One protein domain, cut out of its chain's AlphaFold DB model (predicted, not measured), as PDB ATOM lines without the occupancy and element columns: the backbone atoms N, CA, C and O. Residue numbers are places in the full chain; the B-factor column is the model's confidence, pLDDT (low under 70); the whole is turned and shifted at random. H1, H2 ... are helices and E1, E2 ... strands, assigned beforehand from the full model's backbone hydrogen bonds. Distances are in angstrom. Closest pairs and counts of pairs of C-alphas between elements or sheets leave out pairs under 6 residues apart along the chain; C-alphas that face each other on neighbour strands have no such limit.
ATOM      1  N   LEU A  50      28.460  29.610 -19.368       83.88
ATOM      2  CA  LEU A  50      29.157  28.470 -18.830       83.88
ATOM      3  C   LEU A  50      30.488  28.295 -19.561       83.88
ATOM      4  O   LEU A  50      30.565  28.409 -20.784       83.88
ATOM      5  N   TYR A  51      31.545  28.020 -18.810       85.88
ATOM      6  CA  TYR A  51      32.873  27.769 -19.348       85.88
ATOM      7  C   TYR A  51      33.456  26.511 -18.740       85.88
ATOM      8  O   TYR A  51      33.422  26.329 -17.526       85.88
ATOM      9  N   TYR A  52      34.077  25.688 -19.571       86.75
ATOM     10  CA  TYR A  52      35.048  24.740 -19.070       86.75
ATOM     11  C   TYR A  52      36.356  25.463 -18.781       86.75
ATOM     12  O   TYR A  52      36.860  26.233 -19.604       86.75
ATOM     13  N   ILE A  53      36.927  25.189 -17.619       89.06
ATOM     14  CA  ILE A  53      38.200  25.741 -17.189       89.06
ATOM     15  C   ILE A  53      39.154  24.618 -16.791       89.06
ATOM     16  O   ILE A  53      38.759  23.638 -16.159       89.06
ATOM     17  N   ARG A  54      40.422  24.787 -17.163       90.62
ATOM     18  CA  ARG A  54      41.514  23.867 -16.849       90.62
ATOM     19  C   ARG A  54      42.711  24.658 -16.350       90.62
ATOM     20  O   ARG A  54      43.200  25.548 -17.046       90.62
ATOM     21  N   TYR A  55      43.178  24.330 -15.156       92.62
ATOM     22  CA  TYR A  55      44.380  24.898 -14.565       92.62
ATOM     23  C   TYR A  55      45.456  23.827 -14.453       92.62
ATOM     24  O   TYR A  55      45.259  22.822 -13.778       92.62
ATOM     25  N   GLU A  56      46.583  24.039 -15.121       91.56
ATOM     26  CA  GLU A  56      47.702  23.104 -15.154       91.56
ATOM     27  C   GLU A  56      48.913  23.698 -14.453       91.56
ATOM     28  O   GLU A  56      49.306  24.831 -14.734       91.56
ATOM     29  N   VAL A  57      49.539  22.907 -13.587       92.25
ATOM     30  CA  VAL A  57      50.795  23.241 -12.920       92.25
ATOM     31  C   VAL A  57      51.847  22.229 -13.341       92.25
ATOM     32  O   VAL A  57      51.729  21.031 -13.072       92.25
ATOM     33  N   PHE A  58      52.877  22.725 -14.016       91.19
ATOM     34  CA  PHE A  58      54.017  21.954 -14.483       91.19
ATOM     35  C   PHE A  58      55.120  22.017 -13.436       91.19
ATOM     36  O   PHE A  58      55.650  23.090 -13.132       91.19
ATOM     37  N   PHE A  59      55.503  20.859 -12.923       89.06
ATOM     38  CA  PHE A  59      56.613  20.685 -12.008       89.06
ATOM     39  C   PHE A  59      57.787  20.052 -12.744       89.06
ATOM     40  O   PHE A  59      57.641  19.005 -13.368       89.06
ATOM     41  N   LEU A  60      58.962  20.660 -12.617       89.81
ATOM     42  CA  LEU A  60      60.231  20.094 -13.052       89.81
ATOM     43  C   LEU A  60      61.098  19.882 -11.816       89.81
ATOM     44  O   LEU A  60      61.398  20.842 -11.103       89.81
ATOM     45  N   ARG A  61      61.506  18.637 -11.543       87.62
ATOM     46  CA  ARG A  61      62.310  18.302 -10.348       87.62
ATOM     47  C   ARG A  61      61.709  18.883  -9.055       87.62
ATOM     48  O   ARG A  61      62.425  19.472  -8.245       87.62
ATOM     49  N   HIS A  62      60.395  18.734  -8.879       79.75
ATOM     50  CA  HIS A  62      59.632  19.215  -7.714       79.75
ATOM     51  C   HIS A  62      59.533  20.745  -7.560       79.75
ATOM     52  O   HIS A  62      59.046  21.224  -6.539       79.75
ATOM     53  N   LYS A  63      59.954  21.527  -8.560       85.88
ATOM     54  CA  LYS A  63      59.754  22.983  -8.596       85.88
ATOM     55  C   LYS A  63      58.702  23.342  -9.632       85.88
ATOM     56  O   LYS A  63      58.711  22.772 -10.720       85.88
ATOM     57  N   ILE A  64      57.833  24.301  -9.314       87.06
ATOM     58  CA  ILE A  64      56.890  24.858 -10.291       87.06
ATOM     59  C   ILE A  64      57.708  25.541 -11.388       87.06
ATOM     60  O   ILE A  64      58.431  26.500 -11.126       87.06
ATOM     61  N   ALA A  65      57.620  25.014 -12.604       89.00
ATOM     62  CA  ALA A  65      58.284  25.560 -13.780       89.00
ATOM     63  C   ALA A  65      57.360  26.516 -14.540       89.00
ATOM     64  O   ALA A  65      57.802  27.543 -15.049       89.00
ATOM     65  N   LYS A  66      56.075  26.166 -14.626       91.31
ATOM     66  CA  LYS A  66      55.058  26.928 -15.348       91.31
ATOM     67  C   LYS A  66      53.680  26.588 -14.801       91.31
ATOM     68  O   LYS A  66      53.440  25.451 -14.407       91.31
ATOM     69  N   ASP A  67      52.771  27.549 -14.851       91.56
ATOM     70  CA  ASP A  67      51.345  27.286 -14.716       91.56
ATOM     71  C   ASP A  67      50.577  27.818 -15.934       91.56
ATOM     72  O   ASP A  67      51.094  28.618 -16.722       91.56
ATOM     73  N   THR A  68      49.381  27.295 -16.191       92.62
ATOM     74  CA  THR A  68      48.534  27.739 -17.304       92.62
ATOM     75  C   THR A  68      47.070  27.586 -16.930       92.62
ATOM     76  O   THR A  68      46.639  26.511 -16.527       92.62
ATOM     77  N   LEU A  69      46.299  28.665 -17.071       92.06
ATOM     78  CA  LEU A  69      44.848  28.662 -16.912       92.06
ATOM     79  C   LEU A  69      44.208  28.810 -18.294       92.06
ATOM     80  O   LEU A  69      44.401  29.826 -18.960       92.06
ATOM     81  N   THR A  70      43.449  27.803 -18.710       89.06
ATOM     82  CA  THR A  70      42.734  27.780 -19.988       89.06
ATOM     83  C   THR A  70      41.235  27.804 -19.733       89.06
ATOM     84  O   THR A  70      40.747  27.139 -18.822       89.06
ATOM     85  N   MET A  71      40.506  28.560 -20.549       87.50
ATOM     86  CA  MET A  71      39.057  28.710 -20.464       87.50
ATOM     87  C   MET A  71      38.448  28.549 -21.856       87.50
ATOM     88  O   MET A  71      38.918  29.167 -22.811       87.50
ATOM     89  N   VAL A  72      37.412  27.720 -21.967       83.44
ATOM     90  CA  VAL A  72      36.704  27.424 -23.220       83.44
ATOM     91  C   VAL A  72      35.197  27.498 -22.959       83.44
ATOM     92  O   VAL A  72      34.746  26.919 -21.972       83.44
ATOM     93  N   PRO A  73      34.402  28.192 -23.792       82.00
ATOM     94  CA  PRO A  73      32.949  28.219 -23.637       82.00
ATOM     95  C   PRO A  73      32.358  26.806 -23.618       82.00
ATOM     96  O   PRO A  73      32.634  25.994 -24.502       82.00
ATOM     97  N   ALA A  74      31.543  26.524 -22.607       73.44
ATOM     98  CA  ALA A  74      30.721  25.331 -22.530       73.44
ATOM     99  C   ALA A  74      29.365  25.675 -23.150       73.44
ATOM    100  O   ALA A  74      28.543  26.357 -22.545       73.44
ATOM    101  N   GLU A  75      29.161  25.282 -24.407       69.50
ATOM    102  CA  GLU A  75      27.837  25.351 -25.035       69.50
ATOM    103  C   GLU A  75      26.911  24.257 -24.433       69.50
ATOM    104  O   GLU A  75      27.090  23.834 -23.298       69.50
ATOM    105  N   ASN A  76      25.913  23.763 -25.169       53.97
ATOM    106  CA  ASN A  76      24.821  22.913 -24.656       53.97
ATOM    107  C   ASN A  76      25.196  21.511 -24.105       53.97
ATOM    108  O   ASN A  76      24.297  20.770 -23.711       53.97
ATOM    109  N   ASP A  77      26.472  21.125 -24.053       53.44
ATOM    110  CA  ASP A  77      26.919  19.826 -23.522       53.44
ATOM    111  C   ASP A  77      27.245  19.930 -22.019       53.44
ATOM    112  O   ASP A  77      28.380  19.753 -21.567       53.44
ATOM    113  N   ASN A  78      26.230  20.215 -21.202       57.00
ATOM    114  CA  ASN A  78      26.387  20.240 -19.747       57.00
ATOM    115  C   ASN A  78      26.660  18.833 -19.209       57.00
ATOM    116  O   ASN A  78      25.753  18.040 -18.984       57.00
ATOM    117  N   ARG A  79      27.942  18.542 -18.979       60.41
ATOM    118  CA  ARG A  79      28.431  17.320 -18.315       60.41
ATOM    119  C   ARG A  79      28.810  17.554 -16.850       60.41
ATOM    120  O   ARG A  79      29.557  16.767 -16.276       60.41
ATOM    121  N   GLY A  80      28.359  18.669 -16.280       60.38
ATOM    122  CA  GLY A  80      28.458  18.941 -14.850       60.38
ATOM    123  C   GLY A  80      27.275  18.303 -14.141       60.38
ATOM    124  O   GLY A  80      26.136  18.523 -14.545       60.38
ATOM    125  N   GLU A  81      27.541  17.496 -13.119       59.28
ATOM    126  CA  GLU A  81      26.486  16.783 -12.397       59.28
ATOM    127  C   GLU A  81      25.752  17.694 -11.406       59.28
ATOM    128  O   GLU A  81      24.536  17.601 -11.302       59.28
ATOM    129  N   ASN A  82      26.461  18.598 -10.707       74.19
ATOM    130  CA  ASN A  82      25.884  19.486  -9.691       74.19
ATOM    131  C   ASN A  82      26.691  20.786  -9.537       74.19
ATOM    132  O   ASN A  82      27.809  20.792  -9.015       74.19
ATOM    133  N   PHE A  83      26.094  21.912  -9.931       82.19
ATOM    134  CA  PHE A  83      26.658  23.232  -9.660       82.19
ATOM    135  C   PHE A  83      26.480  23.610  -8.197       82.19
ATOM    136  O   PHE A  83      25.415  23.444  -7.608       82.19
ATOM    137  N   SER A  84      27.539  24.157  -7.616       85.88
ATOM    138  CA  SER A  84      27.539  24.626  -6.236       85.88
ATOM    139  C   SER A  84      28.236  25.976  -6.149       85.88
ATOM    140  O   SER A  84      29.243  26.220  -6.816       85.88
ATOM    141  N   ALA A  85      27.658  26.872  -5.350       89.25
ATOM    142  CA  ALA A  85      28.222  28.187  -5.093       89.25
ATOM    143  C   ALA A  85      29.209  28.110  -3.925       89.25
ATOM    144  O   ALA A  85      28.902  27.549  -2.873       89.25
ATOM    145  N   TYR A  86      30.370  28.726  -4.103       88.56
ATOM    146  CA  TYR A  86      31.446  28.774  -3.126       88.56
ATOM    147  C   TYR A  86      31.853  30.214  -2.875       88.56
ATOM    148  O   TYR A  86      31.961  31.011  -3.809       88.56
ATOM    149  N   THR A  87      32.118  30.518  -1.610       92.44
ATOM    150  CA  THR A  87      32.715  31.785  -1.206       92.44
ATOM    151  C   THR A  87      34.183  31.553  -0.891       92.44
ATOM    152  O   THR A  87      34.521  30.686  -0.085       92.44
ATOM    153  N   LEU A  88      35.049  32.331  -1.527       91.69
ATOM    154  CA  LEU A  88      36.487  32.334  -1.306       91.69
ATOM    155  C   LEU A  88      36.878  33.667  -0.687       91.69
ATOM    156  O   LEU A  88      36.533  34.717  -1.221       91.69
ATOM    157  N   SER A  89      37.632  33.621   0.405       91.75
ATOM    158  CA  SER A  89      38.231  34.802   1.025       91.75
ATOM    159  C   SER A  89      39.737  34.617   1.044       91.75
ATOM    160  O   SER A  89      40.241  33.639   1.593       91.75
ATOM    161  N   CYS A  90      40.454  35.519   0.386       89.44
ATOM    162  CA  CYS A  90      41.886  35.387   0.142       89.44
ATOM    163  C   CYS A  90      42.564  36.758   0.093       89.44
ATOM    164  O   CYS A  90      41.917  37.804   0.073       89.44
ATOM    165  N   LEU A  91      43.893  36.736   0.081       92.19
ATOM    166  CA  LEU A  91      44.735  37.911  -0.088       92.19
ATOM    167  C   LEU A  91      45.397  37.844  -1.464       92.19
ATOM    168  O   LEU A  91      46.028  36.840  -1.795       92.19
ATOM    169  N   LEU A  92      45.264  38.901  -2.258       92.19
ATOM    170  CA  LEU A  92      45.984  39.059  -3.514       92.19
ATOM    171  C   LEU A  92      47.243  39.904  -3.257       92.19
ATOM    172  O   LEU A  92      47.117  41.112  -3.052       92.19
ATOM    173  N   PRO A  93      48.452  39.314  -3.240       89.19
ATOM    174  CA  PRO A  93      49.681  40.084  -3.055       89.19
ATOM    175  C   PRO A  93      49.877  41.034  -4.238       89.19
ATOM    176  O   PRO A  93      49.642  40.644  -5.381       89.19
ATOM    177  N   GLY A  94      50.303  42.270  -4.011       86.44
ATOM    178  CA  GLY A  94      50.410  43.256  -5.086       86.44
ATOM    179  C   GLY A  94      50.966  44.588  -4.614       86.44
ATOM    180  O   GLY A  94      51.208  44.778  -3.426       86.44
ATOM    181  N   ASP A  95      51.174  45.497  -5.561       86.88
ATOM    182  CA  ASP A  95      51.648  46.851  -5.279       86.88
ATOM    183  C   ASP A  95      50.462  47.761  -4.885       86.88
ATOM    184  O   ASP A  95      49.410  47.700  -5.534       86.88
ATOM    185  N   PRO A  96      50.597  48.626  -3.861       85.06
ATOM    186  CA  PRO A  96      49.605  49.654  -3.526       85.06
ATOM    187  C   PRO A  96      49.165  50.555  -4.696       85.06
ATOM    188  O   PRO A  96      48.081  51.130  -4.648       85.06
ATOM    189  N   MET A  97      50.000  50.713  -5.726       85.75
ATOM    190  CA  MET A  97      49.755  51.565  -6.895       85.75
ATOM    191  C   MET A  97      49.261  50.792  -8.127       85.75
ATOM    192  O   MET A  97      49.215  51.337  -9.231       85.75
ATOM    193  N   GLU A  98      48.901  49.517  -7.968       86.06
ATOM    194  CA  GLU A  98      48.358  48.707  -9.054       86.06
ATOM    195  C   GLU A  98      47.020  49.273  -9.563       86.06
ATOM    196  O   GLU A  98      46.137  49.652  -8.793       86.06
ATOM    197  N   SER A  99      46.851  49.335 -10.888       87.38
ATOM    198  CA  SER A  99      45.619  49.860 -11.478       87.38
ATOM    199  C   SER A  99      44.430  48.935 -11.205       87.38
ATOM    200  O   SER A  99      44.565  47.711 -11.179       87.38
ATOM    201  N   HIS A 100      43.231  49.509 -11.070       85.69
ATOM    202  CA  HIS A 100      42.015  48.728 -10.817       85.69
ATOM    203  C   HIS A 100      41.738  47.655 -11.884       85.69
ATOM    204  O   HIS A 100      41.274  46.570 -11.543       85.69
ATOM    205  N   ASP A 101      42.047  47.919 -13.160       87.56
ATOM    206  CA  ASP A 101      41.873  46.929 -14.236       87.56
ATOM    207  C   ASP A 101      42.862  45.759 -14.106       87.56
ATOM    208  O   ASP A 101      42.468  44.593 -14.198       87.56
ATOM    209  N   ALA A 102      44.140  46.046 -13.825       87.06
ATOM    210  CA  ALA A 102      45.152  45.015 -13.605       87.06
ATOM    211  C   ALA A 102      44.814  44.157 -12.377       87.06
ATOM    212  O   ALA A 102      44.816  42.923 -12.454       87.06
ATOM    213  N   LEU A 103      44.419  44.811 -11.283       89.06
ATOM    214  CA  LEU A 103      43.991  44.167 -10.049       89.06
ATOM    215  C   LEU A 103      42.762  43.279 -10.278       89.06
ATOM    216  O   LEU A 103      42.748  42.119  -9.867       89.06
ATOM    217  N   GLY A 104      41.758  43.779 -11.004       88.75
ATOM    218  CA  GLY A 104      40.557  43.024 -11.354       88.75
ATOM    219  C   GLY A 104      40.864  41.784 -12.197       88.75
ATOM    220  O   GLY A 104      40.360  40.699 -11.908       88.75
ATOM    221  N   LYS A 105      41.732  41.902 -13.209       89.75
ATOM    222  CA  LYS A 105      42.160  40.763 -14.044       89.75
ATOM    223  C   LYS A 105      42.890  39.699 -13.226       89.75
ATOM    224  O   LYS A 105      42.592  38.510 -13.359       89.75
ATOM    225  N   ARG A 106      43.804  40.113 -12.348       91.31
ATOM    226  CA  ARG A 106      44.543  39.199 -11.470       91.31
ATOM    227  C   ARG A 106      43.649  38.540 -10.431       91.31
ATOM    228  O   ARG A 106      43.767  37.336 -10.235       91.31
ATOM    229  N   ALA A 107      42.731  39.288  -9.821       90.75
ATOM    230  CA  ALA A 107      41.762  38.745  -8.878       90.75
ATOM    231  C   ALA A 107      40.902  37.663  -9.542       90.75
ATOM    232  O   ALA A 107      40.793  36.565  -9.007       90.75
ATOM    233  N   LYS A 108      40.383  37.912 -10.752       92.38
ATOM    234  CA  LYS A 108      39.628  36.908 -11.523       92.38
ATOM    235  C   LYS A 108      40.443  35.637 -11.768       92.38
ATOM    236  O   LYS A 108      39.963  34.540 -11.499       92.38
ATOM    237  N   ALA A 109      41.676  35.773 -12.256       92.12
ATOM    238  CA  ALA A 109      42.542  34.623 -12.504       92.12
ATOM    239  C   ALA A 109      42.843  33.845 -11.212       92.12
ATOM    240  O   ALA A 109      42.777  32.618 -11.207       92.12
ATOM    241  N   GLN A 110      43.124  34.551 -10.113       93.31
ATOM    242  CA  GLN A 110      43.421  33.938  -8.822       93.31
ATOM    243  C   GLN A 110      42.212  33.193  -8.251       93.31
ATOM    244  O   GLN A 110      42.361  32.055  -7.817       93.31
ATOM    245  N   VAL A 111      41.019  33.793  -8.307       93.75
ATOM    246  CA  VAL A 111      39.764  33.157  -7.877       93.75
ATOM    247  C   VAL A 111      39.555  31.840  -8.613       93.75
ATOM    248  O   VAL A 111      39.300  30.825  -7.974       93.75
ATOM    249  N   LEU A 112      39.718  31.827  -9.940       93.88
ATOM    250  CA  LEU A 112      39.544  30.618 -10.747       93.88
ATOM    251  C   LEU A 112      40.574  29.539 -10.399       93.88
ATOM    252  O   LEU A 112      40.197  28.382 -10.235       93.88
ATOM    253  N   LYS A 113      41.853  29.909 -10.248       94.44
ATOM    254  CA  LYS A 113      42.917  28.977  -9.839       94.44
ATOM    255  C   LYS A 113      42.615  28.357  -8.475       94.44
ATOM    256  O   LYS A 113      42.570  27.139  -8.357       94.44
ATOM    257  N   THR A 114      42.335  29.184  -7.468       93.62
ATOM    258  CA  THR A 114      42.050  28.718  -6.105       93.62
ATOM    259  C   THR A 114      40.770  27.881  -6.042       93.62
ATOM    260  O   THR A 114      40.742  26.853  -5.368       93.62
ATOM    261  N   ALA A 115      39.722  28.264  -6.775       92.81
ATOM    262  CA  ALA A 115      38.494  27.479  -6.866       92.81
ATOM    263  C   ALA A 115      38.751  26.089  -7.475       92.81
ATOM    264  O   ALA A 115      38.277  25.082  -6.951       92.81
ATOM    265  N   LEU A 116      39.542  26.030  -8.552       92.44
ATOM    266  CA  LEU A 116      39.931  24.785  -9.208       92.44
ATOM    267  C   LEU A 116      40.797  23.890  -8.322       92.44
ATOM    268  O   LEU A 116      40.546  22.692  -8.248       92.44
ATOM    269  N   GLU A 117      41.774  24.452  -7.617       93.00
ATOM    270  CA  GLU A 117      42.614  23.691  -6.685       93.00
ATOM    271  C   GLU A 117      41.798  23.062  -5.545       93.00
ATOM    272  O   GLU A 117      42.101  21.952  -5.109       93.00
ATOM    273  N   GLN A 118      40.757  23.755  -5.065       91.50
ATOM    274  CA  GLN A 118      39.938  23.296  -3.939       91.50
ATOM    275  C   GLN A 118      38.789  22.365  -4.338       91.50
ATOM    276  O   GLN A 118      38.391  21.518  -3.536       91.50
ATOM    277  N   LYS A 119      38.195  22.568  -5.520       90.50
ATOM    278  CA  LYS A 119      36.935  21.919  -5.919       90.50
ATOM    279  C   LYS A 119      36.960  21.291  -7.311       90.50
ATOM    280  O   LYS A 119      36.022  20.582  -7.650       90.50
ATOM    281  N   GLY A 120      37.983  21.546  -8.120       88.50
ATOM    282  CA  GLY A 120      38.108  20.961  -9.451       88.50
ATOM    283  C   GLY A 120      38.441  19.470  -9.406       88.50
ATOM    284  O   GLY A 120      39.002  18.959  -8.435       88.50
ATOM    285  N   LEU A 121      38.127  18.770 -10.494       89.00
ATOM    286  CA  LEU A 121      38.602  17.413 -10.717       89.00
ATOM    287  C   LEU A 121      40.119  17.457 -10.911       89.00
ATOM    288  O   LEU A 121      40.612  18.106 -11.831       89.00
ATOM    289  N   LYS A 122      40.854  16.767 -10.041       90.62
ATOM    290  CA  LYS A 122      42.314  16.711 -10.085       90.62
ATOM    291  C   LYS A 122      42.781  15.503 -10.892       90.62
ATOM    292  O   LYS A 122      42.434  14.373 -10.562       90.62
ATOM    293  N   SER A 123      43.645  15.730 -11.873       88.25
ATOM    294  CA  SER A 123      44.412  14.687 -12.553       88.25
ATOM    295  C   SER A 123      45.911  14.952 -12.416       88.25
ATOM    296  O   SER A 123      46.362  16.094 -12.311       88.25
ATOM    297  N   ILE A 124      46.697  13.877 -12.341       89.12
ATOM    298  CA  ILE A 124      48.152  13.946 -12.193       89.12
ATOM    299  C   ILE A 124      48.766  13.059 -13.264       89.12
ATOM    300  O   ILE A 124      48.453  11.873 -13.344       89.12
ATOM    301  N   LYS A 125      49.660  13.634 -14.061       87.50
ATOM    302  CA  LYS A 125      50.466  12.911 -15.038       87.50
ATOM    303  C   LYS A 125      51.938  13.108 -14.702       87.50
ATOM    304  O   LYS A 125      52.397  14.243 -14.632       87.50
ATOM    305  N   THR A 126      52.675  12.019 -14.516       87.88
ATOM    306  CA  THR A 126      54.116  12.064 -14.243       87.88
ATOM    307  C   THR A 126      54.854  11.296 -15.330       87.88
ATOM    308  O   THR A 126      54.564  10.124 -15.547       87.88
ATOM    309  N   GLU A 127      55.799  11.956 -15.994       88.06
ATOM    310  CA  GLU A 127      56.716  11.360 -16.970       88.06
ATOM    311  C   GLU A 127      58.143  11.823 -16.635       88.06
ATOM    312  O   GLU A 127      58.435  13.022 -16.594       88.06
ATOM    313  N   ASP A 128      59.027  10.864 -16.350       86.00
ATOM    314  CA  ASP A 128      60.413  11.072 -15.915       86.00
ATOM    315  C   ASP A 128      60.560  12.045 -14.725       86.00
ATOM    316  O   ASP A 128      60.271  11.704 -13.579       86.00
ATOM    317  N   LEU A 129      61.036  13.266 -14.995       84.25
ATOM    318  CA  LEU A 129      61.278  14.339 -14.020       84.25
ATOM    319  C   LEU A 129      60.216  15.446 -14.072       84.25
ATOM    320  O   LEU A 129      60.374  16.482 -13.409       84.25
ATOM    321  N   THR A 130      59.179  15.242 -14.884       87.56
ATOM    322  CA  THR A 130      58.110  16.201 -15.132       87.56
ATOM    323  C   THR A 130      56.808  15.676 -14.544       87.56
ATOM    324  O   THR A 130      56.343  14.594 -14.894       87.56
ATOM    325  N   THR A 131      56.187  16.464 -13.671       88.56
ATOM    326  CA  THR A 131      54.838  16.194 -13.164       88.56
ATOM    327  C   THR A 131      53.915  17.307 -13.618       88.56
ATOM    328  O   THR A 131      54.217  18.480 -13.427       88.56
ATOM    329  N   ILE A 132      52.780  16.954 -14.201       89.31
ATOM    330  CA  ILE A 132      51.710  17.882 -14.550       89.31
ATOM    331  C   ILE A 132      50.540  17.573 -13.630       89.31
ATOM    332  O   ILE A 132      50.040  16.448 -13.608       89.31
ATOM    333  N   VAL A 133      50.109  18.572 -12.869       90.69
ATOM    334  CA  VAL A 133      48.874  18.506 -12.089       90.69
ATOM    335  C   VAL A 133      47.850  19.385 -12.782       90.69
ATOM    336  O   VAL A 133      48.076  20.587 -12.909       90.69
ATOM    337  N   ALA A 134      46.750  18.796 -13.237       90.00
ATOM    338  CA  ALA A 134      45.658  19.521 -13.867       90.00
ATOM    339  C   ALA A 134      44.415  19.500 -12.971       90.00
ATOM    340  O   ALA A 134      44.077  18.477 -12.376       90.00
ATOM    341  N   TYR A 135      43.746  20.644 -12.885       91.75
ATOM    342  CA  TYR A 135      42.489  20.842 -12.175       91.75
ATOM    343  C   TYR A 135      41.435  21.313 -13.166       91.75
ATOM    344  O   TYR A 135      41.656  22.294 -13.878       91.75
ATOM    345  N   GLU A 136      40.295  20.635 -13.210       89.31
ATOM    346  CA  GLU A 136      39.286  20.851 -14.245       89.31
ATOM    347  C   GLU A 136      37.885  21.034 -13.650       89.31
ATOM    348  O   GLU A 136      37.468  20.300 -12.751       89.31
ATOM    349  N   ALA A 137      37.135  22.015 -14.152       89.50
ATOM    350  CA  ALA A 137      35.748  22.247 -13.755       89.50
ATOM    351  C   ALA A 137      34.956  22.984 -14.842       89.50
ATOM    352  O   ALA A 137      35.515  23.562 -15.774       89.50
ATOM    353  N   LEU A 138      33.639  22.996 -14.679       88.62
ATOM    354  CA  LEU A 138      32.725  23.942 -15.302       88.62
ATOM    355  C   LEU A 138      32.487  25.117 -14.352       88.62
ATOM    356  O   LEU A 138      32.260  24.903 -13.164       88.62
ATOM    357  N   VAL A 139      32.508  26.343 -14.867       89.12
ATOM    358  CA  VAL A 139      32.254  27.572 -14.107       89.12
ATOM    359  C   VAL A 139      31.210  28.426 -14.799       89.12
ATOM    360  O   VAL A 139      31.215  28.574 -16.018       89.12
ATOM    361  N   GLU A 140      30.339  29.010 -13.988       87.81
ATOM    362  CA  GLU A 140      29.360  30.000 -14.408       87.81
ATOM    363  C   GLU A 140      29.929  31.415 -14.245       87.81
ATOM    364  O   GLU A 140      30.461  31.771 -13.189       87.81
ATOM    365  N   LEU A 141      29.835  32.221 -15.304       87.12
ATOM    366  CA  LEU A 141      30.271  33.615 -15.325       87.12
ATOM    367  C   LEU A 141      29.114  34.568 -15.680       87.12
ATOM    368  O   LEU A 141      28.232  34.199 -16.463       87.12
ATOM    369  N   PRO A 142      29.143  35.825 -15.190       86.44
ATOM    370  CA  PRO A 142      30.203  36.437 -14.377       86.44
ATOM    371  C   PRO A 142      30.194  35.977 -12.909       86.44
ATOM    372  O   PRO A 142      29.145  35.701 -12.340       86.44
ATOM    373  N   MET A 143      31.379  35.939 -12.290       88.12
ATOM    374  CA  MET A 143      31.541  35.739 -10.843       88.12
ATOM    375  C   MET A 143      31.523  37.078 -10.098       88.12
ATOM    376  O   MET A 143      31.961  38.094 -10.644       88.12
ATOM    377  N   ASP A 144      31.062  37.061  -8.850       90.50
ATOM    378  CA  ASP A 144      31.078  38.233  -7.972       90.50
ATOM    379  C   ASP A 144      32.423  38.300  -7.237       90.50
ATOM    380  O   ASP A 144      32.835  37.323  -6.612       90.50
ATOM    381  N   ILE A 145      33.130  39.427  -7.344       92.19
ATOM    382  CA  ILE A 145      34.428  39.648  -6.700       92.19
ATOM    383  C   ILE A 145      34.422  41.029  -6.057       92.19
ATOM    384  O   ILE A 145      34.328  42.049  -6.738       92.19
ATOM    385  N   GLN A 146      34.613  41.048  -4.745       93.44
ATOM    386  CA  GLN A 146      34.734  42.249  -3.934       93.44
ATOM    387  C   GLN A 146      36.173  42.364  -3.445       93.44
ATOM    388  O   GLN A 146      36.631  41.557  -2.636       93.44
ATOM    389  N   ILE A 147      36.894  43.356  -3.961       91.50
ATOM    390  CA  ILE A 147      38.282  43.644  -3.586       91.50
ATOM    391  C   ILE A 147      38.264  44.830  -2.626       91.50
ATOM    392  O   ILE A 147      37.671  45.865  -2.933       91.50
ATOM    393  N   THR A 148      38.891  44.684  -1.464       91.50
ATOM    394  CA  THR A 148      39.001  45.762  -0.475       91.50
ATOM    395  C   THR A 148      40.285  46.568  -0.679       91.50
ATOM    396  O   THR A 148      41.143  46.208  -1.484       91.50
ATOM    397  N   SER A 149      40.440  47.660   0.073       90.50
ATOM    398  CA  SER A 149      41.663  48.470   0.073       90.50
ATOM    399  C   SER A 149      42.908  47.655   0.436       90.50
ATOM    400  O   SER A 149      42.817  46.665   1.166       90.50
ATOM    401  N   TYR A 150      44.067  48.115  -0.041       91.94
ATOM    402  CA  TYR A 150      45.363  47.522   0.274       91.94
ATOM    403  C   TYR A 150      45.589  47.437   1.792       91.94
ATOM    404  O   TYR A 150      45.455  48.429   2.509       91.94
ATOM    405  N   ASP A 151      45.952  46.249   2.268       92.25
ATOM    406  CA  ASP A 151      46.326  45.973   3.651       92.25
ATOM    407  C   ASP A 151      47.856  45.929   3.746       92.25
ATOM    408  O   ASP A 151      48.498  44.942   3.377       92.25
ATOM    409  N   ALA A 152      48.452  47.014   4.247       90.62
ATOM    410  CA  ALA A 152      49.901  47.137   4.385       90.62
ATOM    411  C   ALA A 152      50.502  46.157   5.400       90.62
ATOM    412  O   ALA A 152      51.663  45.782   5.254       90.62
ATOM    413  N   ALA A 153      49.728  45.706   6.392       92.12
ATOM    414  CA  ALA A 153      50.199  44.718   7.357       92.12
ATOM    415  C   ALA A 153      50.312  43.324   6.725       92.12
ATOM    416  O   ALA A 153      51.163  42.531   7.124       92.12
ATOM    417  N   LYS A 154      49.468  43.029   5.728       88.25
ATOM    418  CA  LYS A 154      49.462  41.743   5.013       88.25
ATOM    419  C   LYS A 154      50.182  41.776   3.667       88.25
ATOM    420  O   LYS A 154      50.452  40.716   3.112       88.25
ATOM    421  N   GLY A 155      50.510  42.958   3.148       90.75
ATOM    422  CA  GLY A 155      51.230  43.115   1.885       90.75
ATOM    423  C   GLY A 155      50.382  42.786   0.652       90.75
ATOM    424  O   GLY A 155      50.875  42.167  -0.291       90.75
ATOM    425  N   GLY A 156      49.090  43.125   0.659       92.62
ATOM    426  CA  GLY A 156      48.213  42.812  -0.469       92.62
ATOM    427  C   GLY A 156      46.792  43.339  -0.338       92.62
ATOM    428  O   GLY A 156      46.441  44.011   0.625       92.62
ATOM    429  N   TYR A 157      45.962  42.994  -1.316       92.25
ATOM    430  CA  TYR A 157      44.548  43.347  -1.378       92.25
ATOM    431  C   TYR A 157      43.700  42.164  -0.920       92.25
ATOM    432  O   TYR A 157      43.657  41.138  -1.612       92.25
ATOM    433  N   PRO A 158      43.019  42.254   0.230       93.50
ATOM    434  CA  PRO A 158      42.029  41.257   0.588       93.50
ATOM    435  C   PRO A 158      40.896  41.265  -0.439       93.50
ATOM    436  O   PRO A 158      40.482  42.314  -0.938       93.50
ATOM    437  N   TYR A 159      40.392  40.084  -0.769       92.88
ATOM    438  CA  TYR A 159      39.225  39.951  -1.621       92.88
ATOM    439  C   TYR A 159      38.320  38.827  -1.131       92.88
ATOM    440  O   TYR A 159      38.771  37.835  -0.551       92.88
ATOM    441  N   THR A 160      37.029  38.992  -1.399       94.12
ATOM    442  CA  THR A 160      36.023  37.942  -1.262       94.12
ATOM    443  C   THR A 160      35.376  37.719  -2.617       94.12
ATOM    444  O   THR A 160      34.998  38.676  -3.287       94.12
ATOM    445  N   ALA A 161      35.269  36.466  -3.039       93.88
ATOM    446  CA  ALA A 161      34.666  36.103  -4.308       93.88
ATOM    447  C   ALA A 161      33.604  35.028  -4.117       93.88
ATOM    448  O   ALA A 161      33.799  34.094  -3.340       93.88
ATOM    449  N   ARG A 162      32.506  35.138  -4.863       93.50
ATOM    450  CA  ARG A 162      31.479  34.109  -4.974       93.50
ATOM    451  C   ARG A 162      31.503  33.537  -6.382       93.50
ATOM    452  O   ARG A 162      31.306  34.258  -7.360       93.50
ATOM    453  N   ILE A 163      31.738  32.235  -6.468       92.25
ATOM    454  CA  ILE A 163      31.859  31.505  -7.727       92.25
ATOM    455  C   ILE A 163      30.962  30.273  -7.710       92.25
ATOM    456  O   ILE A 163      30.927  29.542  -6.722       92.25
ATOM    457  N   THR A 164      30.252  30.037  -8.809       90.75
ATOM    458  CA  THR A 164      29.481  28.811  -9.021       90.75
ATOM    459  C   THR A 164      30.266  27.894  -9.946       90.75
ATOM    460  O   THR A 164      30.643  28.290 -11.051       90.75
ATOM    461  N   LEU A 165      30.549  26.676  -9.484       90.19
ATOM    462  CA  LEU A 165      31.323  25.699 -10.245       90.19
ATOM    463  C   LEU A 165      30.777  24.279 -10.067       90.19
ATOM    464  O   LEU A 165      30.155  23.959  -9.053       90.19
ATOM    465  N   SER A 166      31.043  23.430 -11.053       88.06
ATOM    466  CA  SER A 166      30.829  21.984 -11.000       88.06
ATOM    467  C   SER A 166      32.131  21.285 -11.390       88.06
ATOM    468  O   SER A 166      32.664  21.589 -12.460       88.06
ATOM    469  N   PRO A 167      32.641  20.323 -10.603       82.62
ATOM    470  CA  PRO A 167      33.697  19.432 -11.073       82.62
ATOM    471  C   PRO A 167      33.262  18.747 -12.379       82.62
ATOM    472  O   PRO A 167      32.072  18.494 -12.593       82.62
ATOM    473  N   LEU A 168      34.218  18.483 -13.268       76.81
ATOM    474  CA  LEU A 168      33.974  17.751 -14.509       76.81
ATOM    475  C   LEU A 168      33.795  16.254 -14.224       76.81
ATOM    476  O   LEU A 168      34.551  15.687 -13.443       76.81
ATOM    477  N   ALA A 169      32.832  15.611 -14.891       60.91
ATOM    478  CA  ALA A 169      32.635  14.162 -14.792       60.91
ATOM    479  C   ALA A 169      33.617  13.355 -15.671       60.91
ATOM    480  O   ALA A 169      33.948  12.221 -15.338       60.91
ATOM    481  N   PHE A 170      34.109  13.930 -16.784       63.19
ATOM    482  CA  PHE A 170      34.980  13.234 -17.748       63.19
ATOM    483  C   PHE A 170      36.095  14.148 -18.313       63.19
ATOM    484  O   PHE A 170      35.786  15.033 -19.114       63.19
ATOM    485  N   PRO A 171      37.378  13.924 -17.965       57.91
ATOM    486  CA  PRO A 171      38.507  14.783 -18.363       57.91
ATOM    487  C   PRO A 171      38.989  14.605 -19.827       57.91
ATOM    488  O   PRO A 171      39.647  15.478 -20.394       57.91
TER     489      PRO A 171
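AT A GLANCE: This is residues 50 to 171 of the 195 residues of an uncharacterized protein of Desulfobacterales bacterium (UniProt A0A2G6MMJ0). One twisted antiparallel sheet of six strands curls round a single helix, H1, which lies in its hollow. The sheet makes an L of two arms: E2, E1, the first part of E5 and E4 form one, and the later part of E5 with E6 and E3 forms the other, with E5 running through both. The printed part has 122 residues with one named helix and six named strands, in the order E1 E2 E3 H1 E4 E5 E6; the class is mixed, helices and strands. The sheet is branched, for E5 has three neighbours. The whole is compact, with a radius of gyration of the C-alphas of 15.6 A, and flat in outline, spanning 42 by 39 by 19 A.

IN THESE COORDINATES: Start with the longest strand, E5, residues 130 to 147: find C-alpha 130 at (58.110, 16.201, -15.132) and go on to C-alpha 147 at (38.282, 43.644, -3.586), 35.8 A away. E5 bends by 100 degrees at residue 144. E1 is residues 50 to 60, 32.7 A long, starting at C-alpha 50 at (29.157, 28.470, -18.830). E2 is residues 63 to 73, 31.2 A; E4 is residues 121 to 127, 20.1 A. E6, residues 156 to 167, is 29.5 A long and bends by 70 degrees at residue 164. E3 is residues 84 to 93, 27.2 A, and the helix H1 is residues 100 to 119, 27.7 A.

HOW THE PARTS SIT: Look first beside E5, whose pairing is staggered: E1 lies on one side of it, beside residues 130 to 140, and on the other side lie E4, beside 130 to 136, and E6, beside 137 to 147. N 55 and O 135 of E1 and E5 are 2.8 A apart. E4, E5 and E6 form a meander, each strand the antiparallel neighbour of the one before; N 123 and O 134 are 2.8 A apart, and N 146 and O 160 are 2.8 A apart. Farther out, E1 and E2 form a hairpin, with N 56 and O 68 at 2.8 A, and E3 is the antiparallel neighbour of E6, with N 88 and O 161 at 2.8 A. E2, E3 and E4 are edge strands; E2 and E3 are apart. H1 is on the sheet: its closest C-alphas to E5 are those of Leu 116 and Tyr 135, 5.6 A, and to E3 those of Ala 107 and Leu 92, 6.8 A. In H1 every O i to N i+4 pair is within hydrogen-bond range.

THE WHOLE: The two C-alphas farthest apart, those of Asn 76 and Ala 153, are 46.3 A apart. The printed part has no cut, and no link is long. Mean pLDDT of the printed part is 86.7; look for values under 70 at residues 75 to 81 and 169 to 171.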